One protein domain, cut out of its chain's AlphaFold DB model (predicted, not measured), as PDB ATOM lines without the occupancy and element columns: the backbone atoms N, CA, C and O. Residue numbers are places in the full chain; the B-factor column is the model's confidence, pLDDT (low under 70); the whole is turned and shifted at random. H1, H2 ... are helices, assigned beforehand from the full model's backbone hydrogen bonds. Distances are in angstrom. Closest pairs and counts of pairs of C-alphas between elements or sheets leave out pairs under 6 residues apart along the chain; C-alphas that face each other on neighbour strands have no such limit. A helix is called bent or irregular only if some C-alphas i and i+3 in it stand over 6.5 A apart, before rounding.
ATOM      1  N   ALA A   2     -52.526  58.575  59.697       43.00
ATOM      2  CA  ALA A   2     -51.551  58.588  58.613       43.00
ATOM      3  C   ALA A   2     -51.417  57.152  58.097       43.00
ATOM      4  O   ALA A   2     -51.137  56.233  58.864       43.00
ATOM      5  N   THR A   3     -51.724  56.939  56.824       52.41
ATOM      6  CA  THR A   3     -51.526  55.655  56.163       52.41
ATOM      7  C   THR A   3     -50.024  55.424  56.036       52.41
ATOM      8  O   THR A   3     -49.386  56.067  55.203       52.41
ATOM      9  N   ASP A   4     -49.470  54.537  56.869       68.44
ATOM     10  CA  ASP A   4     -48.085  54.030  56.811       68.44
ATOM     11  C   ASP A   4     -47.857  53.199  55.533       68.44
ATOM     12  O   ASP A   4     -47.560  52.003  55.575       68.44
ATOM     13  N   LEU A   5     -48.070  53.802  54.368       77.75
ATOM     14  CA  LEU A   5     -47.766  53.171  53.097       77.75
ATOM     15  C   LEU A   5     -46.252  53.241  52.864       77.75
ATOM     16  O   LEU A   5     -45.627  54.258  53.184       77.75
ATOM     17  N   PRO A   6     -45.642  52.177  52.316       84.06
ATOM     18  CA  PRO A   6     -44.233  52.210  51.963       84.06
ATOM     19  C   PRO A   6     -43.952  53.342  50.971       84.06
ATOM     20  O   PRO A   6     -44.766  53.647  50.097       84.06
ATOM     21  N   LEU A   7     -42.767  53.944  51.090       89.12
ATOM     22  CA  LEU A   7     -42.297  54.953  50.144       89.12
ATOM     23  C   LEU A   7     -42.308  54.380  48.722       89.12
ATOM     24  O   LEU A   7     -41.854  53.259  48.495       89.12
ATOM     25  N   ILE A   8     -42.749  55.175  47.748       91.69
ATOM     26  CA  ILE A   8     -42.842  54.736  46.348       91.69
ATOM     27  C   ILE A   8     -41.506  54.207  45.804       91.69
ATOM     28  O   ILE A   8     -41.487  53.200  45.104       91.69
ATOM     29  N   GLY A   9     -40.381  54.819  46.191       93.00
ATOM     30  CA  GLY A   9     -39.048  54.358  45.791       93.00
ATOM     31  C   GLY A   9     -38.678  52.985  46.366       93.00
ATOM     32  O   GLY A   9     -37.995  52.203  45.705       93.00
ATOM     33  N   TRP A  10     -39.173  52.654  47.563       92.25
ATOM     34  CA  TRP A  10     -39.024  51.313  48.133       92.25
ATOM     35  C   TRP A  10     -39.842  50.298  47.332       92.25
ATOM     36  O   TRP A  10     -39.308  49.263  46.942       92.25
ATOM     37  N   VAL A  11     -41.098  50.627  47.007       93.62
ATOM     38  CA  VAL A  11     -41.978  49.760  46.202       93.62
ATOM     39  C   VAL A  11     -41.379  49.506  44.821       93.62
ATOM     40  O   VAL A  11     -41.319  48.363  44.385       93.62
ATOM     41  N   GLN A  12     -40.883  50.547  44.148       95.88
ATOM     42  CA  GLN A  12     -40.215  50.410  42.852       95.88
ATOM     43  C   GLN A  12     -38.980  49.510  42.943       95.88
ATOM     44  O   GLN A  12     -38.818  48.625  42.113       95.88
ATOM     45  N   SER A  13     -38.148  49.682  43.975       95.69
ATOM     46  CA  SER A  13     -36.958  48.843  44.177       95.69
ATOM     47  C   SER A  13     -37.322  47.374  44.416       95.69
ATOM     48  O   SER A  13     -36.702  46.487  43.833       95.69
ATOM     49  N   LEU A  14     -38.353  47.115  45.229       95.50
ATOM     50  CA  LEU A  14     -38.865  45.768  45.472       95.50
ATOM     51  C   LEU A  14     -39.399  45.131  44.180       95.50
ATOM     52  O   LEU A  14     -39.106  43.973  43.899       95.50
ATOM     53  N   MET A  15     -40.154  45.888  43.378       96.12
ATOM     54  CA  MET A  15     -40.704  45.409  42.106       96.12
ATOM     55  C   MET A  15     -39.609  45.112  41.080       96.12
ATOM     56  O   MET A  15     -39.676  44.083  40.411       96.12
ATOM     57  N   THR A  16     -38.582  45.962  40.981       96.94
ATOM     58  CA  THR A  16     -37.411  45.690  40.136       96.94
ATOM     59  C   THR A  16     -36.731  44.397  40.561       96.94
ATOM     60  O   THR A  16     -36.482  43.539  39.719       96.94
ATOM     61  N   ARG A  17     -36.505  44.203  41.869       96.75
ATOM     62  CA  ARG A  17     -35.881  42.970  42.352       96.75
ATOM     63  C   ARG A  17     -36.749  41.740  42.084       96.75
ATOM     64  O   ARG A  17     -36.235  40.717  41.657       96.75
ATOM     65  N   ALA A  18     -38.064  41.849  42.261       95.38
ATOM     66  CA  ALA A  18     -38.989  40.763  41.944       95.38
ATOM     67  C   ALA A  18     -38.945  40.380  40.453       95.38
ATOM     68  O   ALA A  18     -38.995  39.194  40.129       95.38
ATOM     69  N   ALA A  19     -38.812  41.366  39.559       96.25
ATOM     70  CA  ALA A  19     -38.651  41.130  38.127       96.25
ATOM     71  C   ALA A  19     -37.311  40.450  37.803       96.25
ATOM     72  O   ALA A  19     -37.279  39.523  36.998       96.25
ATOM     73  N   GLU A  20     -36.216  40.849  38.454       95.56
ATOM     74  CA  GLU A  20     -34.921  40.171  38.317       95.56
ATOM     75  C   GLU A  20     -34.987  38.710  38.768       95.56
ATOM     76  O   GLU A  20     -34.502  37.837  38.048       95.56
ATOM     77  N   CYS A  21     -35.630  38.425  39.907       93.38
ATOM     78  CA  CYS A  21     -35.826  37.052  40.373       93.38
ATOM     79  C   CYS A  21     -36.565  36.198  39.328       93.38
ATOM     80  O   CYS A  21     -36.232  35.029  39.143       93.38
ATOM     81  N   GLU A  22     -37.560  36.769  38.639       92.62
ATOM     82  CA  GLU A  22     -38.311  36.083  37.581       92.62
ATOM     83  C   GLU A  22     -37.464  35.862  36.320       92.62
ATOM     84  O   GLU A  22     -37.434  34.751  35.794       92.62
ATOM     85  N   ILE A  23     -36.734  36.885  35.866       95.62
ATOM     86  CA  ILE A  23     -35.866  36.812  34.678       95.62
ATOM     87  C   ILE A  23     -34.748  35.784  34.876       95.62
ATOM     88  O   ILE A  23     -34.449  34.999  33.975       95.62
ATOM     89  N   ASN A  24     -34.147  35.774  36.063       94.56
ATOM     90  CA  ASN A  24     -33.013  34.919  36.390       94.56
ATOM     91  C   ASN A  24     -33.429  33.519  36.866       94.56
ATOM     92  O   ASN A  24     -32.557  32.717  37.199       94.56
ATOM     93  N   TRP A  25     -34.734  33.212  36.899       92.44
ATOM     94  CA  TRP A  25     -35.269  31.947  37.419       92.44
ATOM     95  C   TRP A  25     -34.737  31.618  38.817       92.44
ATOM     96  O   TRP A  25     -34.404  30.471  39.125       92.44
ATOM     97  N   GLU A  26     -34.626  32.645  39.661       92.88
ATOM     98  CA  GLU A  26     -34.124  32.474  41.014       92.88
ATOM     99  C   GLU A  26     -35.029  31.517  41.790       92.88
ATOM    100  O   GLU A  26     -36.254  31.485  41.621       92.88
ATOM    101  N   CYS A  27     -34.411  30.691  42.633       90.00
ATOM    102  CA  CYS A  27     -35.152  29.682  43.364       90.00
ATOM    103  C   CYS A  27     -36.111  30.327  44.375       90.00
ATOM    104  O   CYS A  27     -35.910  31.446  44.852       90.00
ATOM    105  N   GLU A  28     -37.150  29.578  44.740       87.62
ATOM    106  CA  GLU A  28     -38.183  30.022  45.681       87.62
ATOM    107  C   GLU A  28     -37.592  30.505  47.013       87.62
ATOM    108  O   GLU A  28     -38.032  31.513  47.549       87.62
ATOM    109  N   ALA A  29     -36.523  29.871  47.504       87.25
ATOM    110  CA  ALA A  29     -35.852  30.300  48.730       87.25
ATOM    111  C   ALA A  29     -35.287  31.731  48.635       87.25
ATOM    112  O   ALA A  29     -35.418  32.500  49.589       87.25
ATOM    113  N   THR A  30     -34.695  32.099  47.494       90.38
ATOM    114  CA  THR A  30     -34.180  33.455  47.258       90.38
ATOM    115  C   THR A  30     -35.324  34.455  47.195       90.38
ATOM    116  O   THR A  30     -35.306  35.461  47.901       90.38
ATOM    117  N   ARG A  31     -36.378  34.139  46.435       91.25
ATOM    118  CA  ARG A  31     -37.574  34.985  46.344       91.25
ATOM    119  C   ARG A  31     -38.234  35.194  47.712       91.25
ATOM    120  O   ARG A  31     -38.569  36.327  48.055       91.25
ATOM    121  N   ASN A  32     -38.345  34.137  48.516       90.88
ATOM    122  CA  ASN A  32     -38.907  34.202  49.862       90.88
ATOM    123  C   ASN A  32     -38.074  35.142  50.750       90.88
ATOM    124  O   ASN A  32     -38.626  35.986  51.452       90.88
ATOM    125  N   GLY A  33     -36.743  35.038  50.711       90.88
ATOM    126  CA  GLY A  33     -35.853  35.874  51.521       90.88
ATOM    127  C   GLY A  33     -35.779  37.339  51.078       90.88
ATOM    128  O   GLY A  33     -35.688  38.235  51.917       90.88
ATOM    129  N   GLU A  34     -35.821  37.598  49.775       92.75
ATOM    130  CA  GLU A  34     -35.557  38.932  49.229       92.75
ATOM    131  C   GLU A  34     -36.814  39.737  48.911       92.75
ATOM    132  O   GLU A  34     -36.768  40.966  48.937       92.75
ATOM    133  N   ILE A  35     -37.938  39.069  48.655       93.88
ATOM    134  CA  ILE A  35     -39.208  39.721  48.332       93.88
ATOM    135  C   ILE A  35     -40.187  39.546  49.488       93.88
ATOM    136  O   ILE A  35     -40.562  40.525  50.138       93.88
ATOM    137  N   ASP A  36     -40.571  38.307  49.795       92.62
ATOM    138  CA  ASP A  36     -41.681  38.054  50.720       92.62
ATOM    139  C   ASP A  36     -41.329  38.444  52.159       92.62
ATOM    140  O   ASP A  36     -42.107  39.122  52.834       92.62
ATOM    141  N   ALA A  37     -40.114  38.128  52.615       92.00
ATOM    142  CA  ALA A  37     -39.637  38.560  53.924       92.00
ATOM    143  C   ALA A  37     -39.550  40.091  54.028       92.00
ATOM    144  O   ALA A  37     -39.852  40.638  55.086       92.00
ATOM    145  N   LYS A  38     -39.205  40.799  52.942       91.62
ATOM    146  CA  LYS A  38     -39.150  42.272  52.925       91.62
ATOM    147  C   LYS A  38     -40.536  42.899  52.997       91.62
ATOM    148  O   LYS A  38     -40.717  43.892  53.700       91.62
ATOM    149  N   ILE A  39     -41.528  42.300  52.340       91.25
ATOM    150  CA  ILE A  39     -42.933  42.705  52.465       91.25
ATOM    151  C   ILE A  39     -43.412  42.513  53.909       91.25
ATOM    152  O   ILE A  39     -44.008  43.421  54.492       91.25
ATOM    153  N   LEU A  40     -43.116  41.357  54.509       90.25
ATOM    154  CA  LEU A  40     -43.498  41.056  55.888       90.25
ATOM    155  C   LEU A  40     -42.777  41.962  56.899       90.25
ATOM    156  O   LEU A  40     -43.416  42.441  57.838       90.25
ATOM    157  N   GLU A  41     -41.490  42.264  56.700       89.94
ATOM    158  CA  GLU A  41     -40.737  43.254  57.487       89.94
ATOM    159  C   GLU A  41     -41.395  44.629  57.411       89.94
ATOM    160  O   GLU A  41     -41.632  45.247  58.448       89.94
ATOM    161  N   GLN A  42     -41.750  45.086  56.211       87.69
ATOM    162  CA  GLN A  42     -42.392  46.382  56.028       87.69
ATOM    163  C   GLN A  42     -43.758  46.446  56.729       87.69
ATOM    164  O   GLN A  42     -44.097  47.466  57.330       87.69
ATOM    165  N   ALA A  43     -44.529  45.356  56.698       86.44
ATOM    166  CA  ALA A  43     -45.847  45.287  57.324       86.44
ATOM    167  C   ALA A  43     -45.788  45.204  58.863       86.44
ATOM    168  O   ALA A  43     -46.580  45.854  59.548       86.44
ATOM    169  N   SER A  44     -44.860  44.413  59.415       85.75
ATOM    170  CA  SER A  44     -44.813  44.080  60.851       85.75
ATOM    171  C   SER A  44     -43.757  44.852  61.657       85.75
ATOM    172  O   SER A  44     -43.928  45.066  62.859       85.75
ATOM    173  N   ARG A  45     -42.681  45.327  61.016       86.69
ATOM    174  CA  ARG A  45     -41.483  45.933  61.645       86.69
ATOM    175  C   ARG A  45     -41.131  47.308  61.068       86.69
ATOM    176  O   ARG A  45     -39.957  47.663  60.971       86.69
ATOM    177  N   LYS A  46     -42.176  48.067  60.732       72.62
ATOM    178  CA  LYS A  46     -42.279  49.377  60.050       72.62
ATOM    179  C   LYS A  46     -41.113  50.387  60.100       72.62
ATOM    180  O   LYS A  46     -41.078  51.248  59.230       72.62
ATOM    181  N   SER A  47     -40.197  50.355  61.074       62.56
ATOM    182  CA  SER A  47     -39.106  51.347  61.164       62.56
ATOM    183  C   SER A  47     -37.698  50.790  61.375       62.56
ATOM    184  O   SER A  47     -36.732  51.434  60.974       62.56
TER     185      SER A  47
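This is residues 2 to 47 of the 476 residues of an uncharacterized protein of Fusarium oxysporum f. sp. cubense (strain race 4) (UniProt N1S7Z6). Two helices of similar length, H2 and H1, lie side by side as a helical hairpin, with a tight turn at one end and residues 2 to 7 as a tail before H1. The printed part has 46 residues, with two named helices in the order H1, H2 and no named strand; the class is all helix. It is a rod spanning 38 by 18 by 11 A, only just loose and close to compact, with a radius of gyration of the C-alphas of 11.5 A.

H2, residues 28 to 44, measures 21.7 A from C-alpha 28 to C-alpha 44 at (-44.813, 44.080, 60.851). It has a kink of 28 degrees near residue 38 and is neither bent nor irregular, but only just: C-alphas 33 and 36 are 6.3 A apart. H1, residues 8 to 23, measures 22.5 A from C-alpha 8 at (-42.842, 54.736, 46.348) to C-alpha 23.

H2 touches H1 with residues 30 to 35 alone, and H1 touches H2 with residues 14 to 21 alone. Their closest C-alphas, of Ala 18 and Ile 35, are 6.5 A apart. They run opposite ways at a shallow tilt of 16 degrees. Every O i to N i+4 pair is within hydrogen-bond range in H1, and 11 of 13 in H2.

The C-alphas of Ala 2 and Trp 25 are the two farthest apart, at 37.7 A. The printed part has no cut, and the link from H1 to H2 is tight. Residues 2 to 4 and residue 47 have pLDDT under 70.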